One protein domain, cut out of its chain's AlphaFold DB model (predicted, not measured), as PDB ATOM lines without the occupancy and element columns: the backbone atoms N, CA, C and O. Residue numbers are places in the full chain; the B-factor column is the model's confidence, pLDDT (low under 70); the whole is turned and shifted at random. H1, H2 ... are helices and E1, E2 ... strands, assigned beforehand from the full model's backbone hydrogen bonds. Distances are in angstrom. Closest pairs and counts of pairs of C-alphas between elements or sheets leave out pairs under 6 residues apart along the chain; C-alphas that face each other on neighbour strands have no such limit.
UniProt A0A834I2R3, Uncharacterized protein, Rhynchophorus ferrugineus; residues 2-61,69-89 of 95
ATOM      1  N   TYR A   2     180.885 152.366  94.955       83.38
ATOM      2  CA  TYR A   2     179.891 153.451  94.840       83.38
ATOM      3  C   TYR A   2     180.389 154.583  93.910       83.38
ATOM      4  O   TYR A   2     181.328 155.295  94.282       83.38
ATOM      5  N   PRO A   3     179.801 154.754  92.705       84.88
ATOM      6  CA  PRO A   3     180.324 155.667  91.687       84.88
ATOM      7  C   PRO A   3     180.473 157.104  92.193       84.88
ATOM      8  O   PRO A   3     179.661 157.564  92.993       84.88
ATOM      9  N   HIS A   4     181.494 157.817  91.710       83.75
ATOM     10  CA  HIS A   4     181.799 159.218  92.048       83.75
ATOM     11  C   HIS A   4     182.198 159.506  93.496       83.75
ATOM     12  O   HIS A   4     182.609 160.628  93.789       83.75
ATOM     13  N   LYS A   5     182.128 158.516  94.386       89.12
ATOM     14  CA  LYS A   5     182.563 158.640  95.776       89.12
ATOM     15  C   LYS A   5     183.709 157.686  96.093       89.12
ATOM     16  O   LYS A   5     184.755 158.146  96.536       89.12
ATOM     17  N   TYR A   6     183.541 156.398  95.800       89.75
ATOM     18  CA  TYR A   6     184.548 155.355  95.988       89.75
ATOM     19  C   TYR A   6     184.780 154.645  94.653       89.75
ATOM     20  O   TYR A   6     183.940 153.868  94.195       89.75
ATOM     21  N   GLU A   7     185.906 154.917  94.005       88.50
ATOM     22  CA  GLU A   7     186.228 154.367  92.685       88.50
ATOM     23  C   GLU A   7     187.437 153.448  92.783       88.50
ATOM     24  O   GLU A   7     188.373 153.739  93.515       88.50
ATOM     25  N   TRP A   8     187.449 152.349  92.034       86.69
ATOM     26  CA  TRP A   8     188.646 151.517  91.941       86.69
ATOM     27  C   TRP A   8     189.775 152.297  91.269       86.69
ATOM     28  O   TRP A   8     189.557 152.952  90.247       86.69
ATOM     29  N   ALA A   9     190.973 152.234  91.843       85.62
ATOM     30  CA  ALA A   9     192.134 152.894  91.271       85.62
ATOM     31  C   ALA A   9     192.748 152.103  90.116       85.62
ATOM     32  O   ALA A   9     193.218 152.696  89.144       85.62
ATOM     33  N   SER A  10     192.660 150.776  90.185       81.88
ATOM     34  CA  SER A  10     193.004 149.876  89.093       81.88
ATOM     35  C   SER A  10     191.766 149.480  88.289       81.88
ATOM     36  O   SER A  10     190.680 149.254  88.824       81.88
ATOM     37  N   GLN A  11     191.944 149.353  86.973       75.00
ATOM     38  CA  GLN A  11     190.929 148.774  86.088       75.00
ATOM     39  C   GLN A  11     190.835 147.250  86.235       75.00
ATOM     40  O   GLN A  11     189.827 146.659  85.851       75.00
ATOM     41  N   ASN A  12     191.870 146.613  86.787       71.06
ATOM     42  CA  ASN A  12     191.943 145.171  86.943       71.06
ATOM     43  C   ASN A  12     191.798 144.794  88.421       71.06
ATOM     44  O   ASN A  12     192.781 144.748  89.143       71.06
ATOM     45  N   GLN A  13     190.564 144.528  88.848       72.56
ATOM     46  CA  GLN A  13     190.229 144.074  90.210       72.56
ATOM     47  C   GLN A  13     190.524 142.578  90.424       72.56
ATOM     48  O   GLN A  13     190.500 142.087  91.547       72.56
ATOM     49  N   GLN A  14     190.771 141.831  89.345       70.94
ATOM     50  CA  GLN A  14     190.868 140.367  89.369       70.94
ATOM     51  C   GLN A  14     192.237 139.871  89.851       70.94
ATOM     52  O   GLN A  14     192.410 138.682  90.090       70.94
ATOM     53  N   ASN A  15     193.214 140.768  89.995       74.06
ATOM     54  CA  ASN A  15     194.553 140.454  90.490       74.06
ATOM     55  C   ASN A  15     194.702 140.651  92.013       74.06
ATOM     56  O   ASN A  15     195.812 140.521  92.522       74.06
ATOM     57  N   GLY A  16     193.618 140.986  92.725       73.94
ATOM     58  CA  GLY A  16     193.646 141.262  94.164       73.94
ATOM     59  C   GLY A  16     194.060 142.692  94.537       73.94
ATOM     60  O   GLY A  16     194.286 142.967  95.712       73.94
ATOM     61  N   ASP A  17     194.149 143.612  93.571       79.75
ATOM     62  CA  ASP A  17     194.375 145.034  93.836       79.75
ATOM     63  C   ASP A  17     193.094 145.710  94.355       79.75
ATOM     64  O   ASP A  17     192.182 146.049  93.598       79.75
ATOM     65  N   CYS A  18     193.046 145.934  95.668       82.56
ATOM     66  CA  CYS A  18     191.960 146.640  96.345       82.56
ATOM     67  C   CYS A  18     192.069 148.180  96.318       82.56
ATOM     68  O   CYS A  18     191.387 148.837  97.107       82.56
ATOM     69  N   SER A  19     192.958 148.781  95.522       85.69
ATOM     70  CA  SER A  19     193.248 150.214  95.665       85.69
ATOM     71  C   SER A  19     192.039 151.044  95.252       85.69
ATOM     72  O   SER A  19     191.412 150.766  94.223       85.69
ATOM     73  N   ILE A  20     191.717 152.086  96.021       88.19
ATOM     74  CA  ILE A  20     190.566 152.952  95.743       88.19
ATOM     75  C   ILE A  20     190.908 154.438  95.792       88.19
ATOM     76  O   ILE A  20     191.768 154.896  96.546       88.19
ATOM     77  N   TRP A  21     190.151 155.194  95.007       88.69
ATOM     78  CA  TRP A  21     190.000 156.633  95.095       88.69
ATOM     79  C   TRP A  21     188.810 156.974  95.987       88.69
ATOM     80  O   TRP A  21     187.673 156.625  95.662       88.69
ATOM     81  N   VAL A  22     189.055 157.723  97.059       89.38
ATOM     82  CA  VAL A  22     188.005 158.378  97.847       89.38
ATOM     83  C   VAL A  22     187.883 159.819  97.358       89.38
ATOM     84  O   VAL A  22     188.771 160.651  97.556       89.38
ATOM     85  N   ARG A  23     186.787 160.117  96.663       87.62
ATOM     86  CA  ARG A  23     186.459 161.455  96.155       87.62
ATOM     87  C   ARG A  23     185.750 162.253  97.248       87.62
ATOM     88  O   ARG A  23     184.938 161.680  97.975       87.62
ATOM     89  N   ALA A  24     186.023 163.558  97.333       86.38
ATOM     90  CA  ALA A  24     185.352 164.490  98.249       86.38
ATOM     91  C   ALA A  24     185.170 163.893  99.659       86.38
ATOM     92  O   ALA A  24     184.048 163.616 100.090       86.38
ATOM     93  N   ALA A  25     186.289 163.580 100.321       86.44
ATOM     94  CA  ALA A  25     186.272 162.952 101.638       86.44
ATOM     95  C   ALA A  25     185.527 163.832 102.660       86.44
ATOM     96  O   ALA A  25     185.724 165.044 102.708       86.44
ATOM     97  N   GLN A  26     184.666 163.210 103.454       85.69
ATOM     98  CA  GLN A  26     183.814 163.797 104.475       85.69
ATOM     99  C   GLN A  26     184.224 163.227 105.827       85.69
ATOM    100  O   GLN A  26     184.388 162.016 105.980       85.69
ATOM    101  N   LEU A  27     184.395 164.108 106.812       87.06
ATOM    102  CA  LEU A  27     184.889 163.746 108.140       87.06
ATOM    103  C   LEU A  27     183.990 162.709 108.821       87.06
ATOM    104  O   LEU A  27     184.479 161.820 109.507       87.06
ATOM    105  N   GLU A  28     182.684 162.815 108.611       88.69
ATOM    106  CA  GLU A  28     181.669 161.998 109.269       88.69
ATOM    107  C   GLU A  28     181.631 160.553 108.755       88.69
ATOM    108  O   GLU A  28     181.092 159.683 109.439       88.69
ATOM    109  N   PHE A  29     182.172 160.298 107.559       89.62
ATOM    110  CA  PHE A  29     182.026 159.016 106.864       89.62
ATOM    111  C   PHE A  29     183.354 158.355 106.508       89.62
ATOM    112  O   PHE A  29     183.457 157.133 106.575       89.62
ATOM    113  N   ASP A  30     184.350 159.139 106.091       90.75
ATOM    114  CA  ASP A  30     185.592 158.608 105.531       90.75
ATOM    115  C   ASP A  30     186.731 158.533 106.560       90.75
ATOM    116  O   ASP A  30     187.668 157.752 106.375       90.75
ATOM    117  N   ASP A  31     186.675 159.316 107.645       88.94
ATOM    118  CA  ASP A  31     187.670 159.228 108.719       88.94
ATOM    119  C   ASP A  31     187.513 157.913 109.486       88.94
ATOM    120  O   ASP A  31     186.460 157.616 110.050       88.94
ATOM    121  N   GLY A  32     188.575 157.112 109.518       92.19
ATOM    122  CA  GLY A  32     188.535 155.823 110.188       92.19
ATOM    123  C   GLY A  32     189.587 154.845 109.697       92.19
ATOM    124  O   GLY A  32     190.500 155.192 108.946       92.19
ATOM    125  N   SER A  33     189.476 153.610 110.175       92.69
ATOM    126  CA  SER A  33     190.310 152.494 109.729       92.69
ATOM    127  C   SER A  33     189.674 151.821 108.518       92.69
ATOM    128  O   SER A  33     188.499 151.468 108.551       92.69
ATOM    129  N   TRP A  34     190.469 151.623 107.474       91.31
ATOM    130  CA  TRP A  34     190.084 150.982 106.225       91.31
ATOM    131  C   TRP A  34     190.898 149.708 106.022       91.31
ATOM    132  O   TRP A  34     192.093 149.676 106.313       91.31
ATOM    133  N   GLU A  35     190.261 148.670 105.493       89.62
ATOM    134  CA  GLU A  35     190.884 147.375 105.218       89.62
ATOM    135  C   GLU A  35     190.502 146.904 103.815       89.62
ATOM    136  O   GLU A  35     189.370 147.080 103.365       89.62
ATOM    137  N   CYS A  36     191.458 146.292 103.121       86.81
ATOM    138  CA  CYS A  36     191.195 145.526 101.912       86.81
ATOM    139  C   CYS A  36     190.847 144.100 102.320       86.81
ATOM    140  O   CYS A  36     191.607 143.453 103.044       86.81
ATOM    141  N   GLN A  37     189.720 143.606 101.818       87.25
ATOM    142  CA  GLN A  37     189.315 142.218 101.969       87.25
ATOM    143  C   GLN A  37     189.060 141.631 100.588       87.25
ATOM    144  O   GLN A  37     188.242 142.151  99.827       87.25
ATOM    145  N   VAL A  38     189.754 140.542 100.276       86.31
ATOM    146  CA  VAL A  38     189.499 139.737  99.080       86.31
ATOM    147  C   VAL A  38     188.849 138.431  99.510       86.31
ATOM    148  O   VAL A  38     189.276 137.785 100.470       86.31
ATOM    149  N   THR A  39     187.772 138.063  98.826       83.88
ATOM    150  CA  THR A  39     187.105 136.779  99.034       83.88
ATOM    151  C   THR A  39     187.877 135.671  98.334       83.88
ATOM    152  O   THR A  39     188.658 135.947  97.425       83.88
ATOM    153  N   ALA A  40     187.626 134.425  98.733       85.44
ATOM    154  CA  ALA A  40     188.213 133.280  98.055       85.44
ATOM    155  C   ALA A  40     187.887 133.293  96.551       85.44
ATOM    156  O   ALA A  40     186.799 133.726  96.148       85.44
ATOM    157  N   SER A  41     188.836 132.841  95.735       82.19
ATOM    158  CA  SER A  41     188.700 132.805  94.275       82.19
ATOM    159  C   SER A  41     187.674 131.773  93.804       82.19
ATOM    160  O   SER A  41     186.959 132.011  92.828       82.19
ATOM    161  N   ASP A  42     187.557 130.655  94.518       84.88
ATOM    162  CA  ASP A  42     186.518 129.650  94.351       84.88
ATOM    163  C   ASP A  42     186.106 129.056  95.712       84.88
ATOM    164  O   ASP A  42     186.594 129.449  96.769       84.88
ATOM    165  N   PHE A  43     185.131 128.146  95.713       82.56
ATOM    166  CA  PHE A  43     184.599 127.569  96.953       82.56
ATOM    167  C   PHE A  43     185.561 126.580  97.645       82.56
ATOM    168  O   PHE A  43     185.425 126.305  98.835       82.56
ATOM    169  N   HIS A  44     186.501 126.006  96.899       89.38
ATOM    170  CA  HIS A  44     187.463 125.010  97.359       89.38
ATOM    171  C   HIS A  44     188.825 125.620  97.722       89.38
ATOM    172  O   HIS A  44     189.602 124.973  98.429       89.38
ATOM    173  N   THR A  45     189.115 126.844  97.280       83.69
ATOM    174  CA  THR A  45     190.329 127.587  97.623       83.69
ATOM    175  C   THR A  45     190.160 128.371  98.926       83.69
ATOM    176  O   THR A  45     189.115 128.938  99.233       83.69
ATOM    177  N   GLN A  46     191.208 128.378  99.755       82.69
ATOM    178  CA  GLN A  46     191.266 129.133 101.014       82.69
ATOM    179  C   GLN A  46     192.231 130.315 100.881       82.69
ATOM    180  O   GLN A  46     193.141 130.487 101.687       82.69
ATOM    181  N   ASP A  47     192.059 131.102  99.824       83.25
ATOM    182  CA  ASP A  47     192.912 132.238  99.459       83.25
ATOM    183  C   ASP A  47     192.268 133.599  99.771       83.25
ATOM    184  O   ASP A  47     192.699 134.631  99.260       83.25
ATOM    185  N   ALA A  48     191.259 133.616 100.645       86.94
ATOM    186  CA  ALA A  48     190.736 134.855 101.205       86.94
ATOM    187  C   ALA A  48     191.822 135.556 102.037       86.94
ATOM    188  O   ALA A  48     192.461 134.941 102.894       86.94
ATOM    189  N   LEU A  49     192.006 136.858 101.814       85.44
ATOM    190  CA  LEU A  49     193.007 137.669 102.509       85.44
ATOM    191  C   LEU A  49     192.366 138.948 103.043       85.44
ATOM    192  O   LEU A  49     191.460 139.522 102.441       85.44
ATOM    193  N   THR A  50     192.858 139.405 104.189       87.25
ATOM    194  CA  THR A  50     192.521 140.705 104.778       87.25
ATOM    195  C   THR A  50     193.821 141.447 105.048       87.25
ATOM    196  O   THR A  50     194.761 140.872 105.600       87.25
ATOM    197  N   SER A  51     193.905 142.703 104.617       84.62
ATOM    198  CA  SER A  51     195.056 143.551 104.915       84.62
ATOM    199  C   SER A  51     195.051 143.978 106.382       84.62
ATOM    200  O   SER A  51     194.026 143.943 107.055       84.62
ATOM    201  N   HIS A  52     196.183 144.481 106.870       86.88
ATOM    202  CA  HIS A  52     196.159 145.268 108.101       86.88
ATOM    203  C   HIS A  52     195.352 146.563 107.882       86.88
ATOM    204  O   HIS A  52     195.359 147.088 106.758       86.88
ATOM    205  N   PRO A  53     194.703 147.103 108.927       88.50
ATOM    206  CA  PRO A  53     193.980 148.363 108.833       88.50
ATOM    207  C   PRO A  53     194.917 149.534 108.553       88.50
ATOM    208  O   PRO A  53     195.958 149.690 109.194       88.50
ATOM    209  N   VAL A  54     194.505 150.406 107.634       87.38
ATOM    210  CA  VAL A  54     195.126 151.709 107.388       87.38
ATOM    211  C   VAL A  54     194.207 152.814 107.896       87.38
ATOM    212  O   VAL A  54     193.004 152.803 107.649       87.38
ATOM    213  N   ARG A  55     194.757 153.786 108.625       88.38
ATOM    214  CA  ARG A  55     193.979 154.924 109.126       88.38
ATOM    215  C   ARG A  55     193.909 156.022 108.062       88.38
ATOM    216  O   ARG A  55     194.938 156.610 107.732       88.38
ATOM    217  N   LEU A  56     192.706 156.340 107.589       88.00
ATOM    218  CA  LEU A  56     192.417 157.567 106.851       88.00
ATOM    219  C   LEU A  56     192.009 158.647 107.859       88.00
ATOM    220  O   LEU A  56     191.088 158.442 108.648       88.00
ATOM    221  N   VAL A  57     192.721 159.774 107.852       89.12
ATOM    222  CA  VAL A  57     192.395 160.938 108.684       89.12
ATOM    223  C   VAL A  57     191.887 162.044 107.778       89.12
ATOM    224  O   VAL A  57     192.644 162.565 106.960       89.12
ATOM    225  N   VAL A  58     190.628 162.428 107.946       86.81
ATOM    226  CA  VAL A  58     190.030 163.549 107.222       86.81
ATOM    227  C   VAL A  58     190.064 164.761 108.135       86.81
ATOM    228  O   VAL A  58     189.816 164.676 109.333       86.81
ATOM    229  N   ARG A  59     190.417 165.922 107.591       84.44
ATOM    230  CA  ARG A  59     190.463 167.167 108.357       84.44
ATOM    231  C   ARG A  59     189.504 168.155 107.725       84.44
ATOM    232  O   ARG A  59     189.621 168.456 106.543       84.44
ATOM    233  N   ALA A  60     188.565 168.648 108.524       75.25
ATOM    234  CA  ALA A  60     187.752 169.789 108.143       75.25
ATOM    235  C   ALA A  60     188.566 171.061 108.394       75.25
ATOM    236  O   ALA A  60     188.977 171.329 109.528       75.25
ATOM    237  N   GLU A  61     188.806 171.848 107.349       65.50
ATOM    238  CA  GLU A  61     189.288 173.209 107.538       65.50
ATOM    239  C   GLU A  61     188.132 174.037 108.108       65.50
ATOM    240  O   GLU A  61     187.050 174.111 107.527       65.50
ATOM    241  N   ASN A  69     187.556 172.617  97.609       43.88
ATOM    242  CA  ASN A  69     187.343 171.268  97.081       43.88
ATOM    243  C   ASN A  69     188.421 170.376  97.698       43.88
ATOM    244  O   ASN A  69     189.602 170.529  97.383       43.88
ATOM    245  N   LEU A  70     188.018 169.489  98.603       50.38
ATOM    246  CA  LEU A  70     188.940 168.589  99.273       50.38
ATOM    247  C   LEU A  70     189.548 167.635  98.239       50.38
ATOM    248  O   LEU A  70     188.840 167.009  97.445       50.38
ATOM    249  N   ASN A  71     190.879 167.583  98.253       55.53
ATOM    250  CA  ASN A  71     191.711 166.704  97.443       55.53
ATOM    251  C   ASN A  71     191.204 165.248  97.510       55.53
ATOM    252  O   ASN A  71     190.616 164.813  98.500       55.53
ATOM    253  N   GLY A  72     191.401 164.494  96.430       55.12
ATOM    254  CA  GLY A  72     191.053 163.080  96.376       55.12
ATOM    255  C   GLY A  72     192.084 162.276  97.155       55.12
ATOM    256  O   GLY A  72     193.255 162.640  97.193       55.12
ATOM    257  N   TRP A  73     191.664 161.179  97.768       61.72
ATOM    258  CA  TRP A  73     192.571 160.300  98.502       61.72
ATOM    259  C   TRP A  73     192.772 158.997  97.747       61.72
ATOM    260  O   TRP A  73     191.820 158.465  97.175       61.72
ATOM    261  N   HIS A  74     194.003 158.493  97.752       68.69
ATOM    262  CA  HIS A  74     194.345 157.163  97.264       68.69
ATOM    263  C   HIS A  74     194.629 156.249  98.447       68.69
ATOM    264  O   HIS A  74     195.475 156.572  99.288       68.69
ATOM    265  N   LEU A  75     193.942 155.114  98.505       64.69
ATOM    266  CA  LEU A  75     194.310 154.022  99.395       64.69
ATOM    267  C   LEU A  75     195.032 152.966  98.563       64.69
ATOM    268  O   LEU A  75     194.415 152.352  97.695       64.69
ATOM    269  N   ASP A  76     196.327 152.781  98.828       60.31
ATOM    270  CA  ASP A  76     197.164 151.782  98.160       60.31
ATOM    271  C   ASP A  76     196.898 150.376  98.727       60.31
ATOM    272  O   ASP A  76     196.883 150.177  99.944       60.31
ATOM    273  N   SER A  77     196.742 149.388  97.843       56.47
ATOM    274  CA  SER A  77     196.475 147.982  98.190       56.47
ATOM    275  C   SER A  77     197.703 147.087  98.275       56.47
ATOM    276  O   SER A  77     197.580 145.936  98.701       56.47
ATOM    277  N   HIS A  78     198.891 147.567  97.884       57.19
ATOM    278  CA  HIS A  78     200.115 146.844  98.216       57.19
ATOM    279  C   HIS A  78     200.059 146.605  99.721       57.19
ATOM    280  O   HIS A  78     199.896 147.561 100.472       57.19
ATOM    281  N   CYS A  79     200.150 145.346 100.157       45.22
ATOM    282  CA  CYS A  79     199.846 144.885 101.523       45.22
ATOM    283  C   CYS A  79     200.662 145.590 102.654       45.22
ATOM    284  O   CYS A  79     200.526 145.286 103.838       45.22
ATOM    285  N   HIS A  80     201.476 146.584 102.283       42.19
ATOM    286  CA  HIS A  80     202.094 147.646 103.072       42.19
ATOM    287  C   HIS A  80     201.426 149.041 102.864       42.19
ATOM    288  O   HIS A  80     202.038 149.979 102.363       42.19
ATOM    289  N   GLN A  81     200.168 149.174 103.291       51.91
ATOM    290  CA  GLN A  81     199.680 150.179 104.262       51.91
ATOM    291  C   GLN A  81     200.079 151.666 104.086       51.91
ATOM    292  O   GLN A  81     200.788 152.218 104.932       51.91
ATOM    293  N   SER A  82     199.542 152.394 103.099       57.34
ATOM    294  CA  SER A  82     199.468 153.864 103.240       57.34
ATOM    295  C   SER A  82     198.275 154.494 102.525       57.34
ATOM    296  O   SER A  82     198.015 154.182 101.366       57.34
ATOM    297  N   ALA A  83     197.594 155.418 103.204       59.53
ATOM    298  CA  ALA A  83     196.699 156.383 102.571       59.53
ATOM    299  C   ALA A  83     197.520 157.614 102.165       59.53
ATOM    300  O   ALA A  83     198.334 158.103 102.955       59.53
ATOM    301  N   ARG A  84     197.330 158.107 100.940       63.19
ATOM    302  CA  ARG A  84     198.048 159.278 100.419       63.19
ATOM    303  C   ARG A  84     197.075 160.305  99.860       63.19
ATOM    304  O   ARG A  84     196.113 159.955  99.175       63.19
ATOM    305  N   GLU A  85     197.351 161.576 100.139       58.38
ATOM    306  CA  GLU A  85     196.681 162.690  99.470       58.38
ATOM    307  C   GLU A  85     197.064 162.690  97.997       58.38
ATOM    308  O   GLU A  85     198.244 162.574  97.655       58.38
ATOM    309  N   VAL A  86     196.077 162.851  97.117       56.94
ATOM    310  CA  VAL A  86     196.317 162.982  95.685       56.94
ATOM    311  C   VAL A  86     195.677 164.270  95.169       56.94
ATOM    312  O   VAL A  86     194.467 164.478  95.312       56.94
ATOM    313  N   PRO A  87     196.466 165.164  94.545       51.22
ATOM    314  CA  PRO A  87     195.931 166.396  93.994       51.22
ATOM    315  C   PRO A  87     194.953 166.077  92.859       51.22
ATOM    316  O   PRO A  87     195.299 165.419  91.876       51.22
ATOM    317  N   VAL A  88     193.714 166.557  92.979       53.66
ATOM    318  CA  VAL A  88     192.734 166.462  91.890       53.66
ATOM    319  C   VAL A  88     193.092 167.533  90.872       53.66
ATOM    320  O   VAL A  88     192.905 168.724  91.113       53.66
ATOM    321  N   GLY A  89     193.644 167.119  89.732       44.03
ATOM    322  CA  GLY A  89     193.936 168.026  88.628       44.03
ATOM    323  C   GLY A  89     192.663 168.727  88.150       44.03
ATOM    324  O   GLY A  89     191.761 168.094  87.602       44.03
TER     325      GLY A  89
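AT A GLANCE: This is residues 2 to 61 and 69 to 89 of the 95 residues of an uncharacterized protein of Rhynchophorus ferrugineus (UniProt A0A834I2R3). With little regular structure, the antiparallel sheet E1-E2-E5-E6 has the small antiparallel hairpin E3 and E4 over one face; the long loop of residues 35 to 53 makes much of the length. The 81 printed residues run E1 E2 H1 E3 E4 E5 E6, mostly strand, with 26 in named elements. They are only just compact, close to loose: radius of gyration 13.8 A, spans 49 by 23 by 20 A.

IN THESE COORDINATES: Find C-alpha 6 at (184.548, 155.355, 95.988), beginning E1, residues 6 to 8. E2 is 20 to 22, H1 27 to 30, E3 32 to 34, E4 54 to 56, E5 72 to 76; E6, 82 to 86, ends at (196.317, 162.982, 95.685).

HOW THE PARTS SIT: Look for N and O within hydrogen-bond range: N 7 and O 21, 3.0 A; N 22 and O 73, 2.9 A; N 74 and O 84, 2.9 A; N 34 and O 54, 2.8 A. The closest C-alphas of E4 and E6, Leu 56 and Ala 83, are 6.2 A apart. H1, not on the four-stranded sheet, is too short for O i to N i+4 pairs.

THE WHOLE: Across the cut, C-alphas 61 and 69 are 10.8 A apart. The links E1 to E2 and E3 to E4 are long. Residues 61 and 69 to 89 have pLDDT under 70.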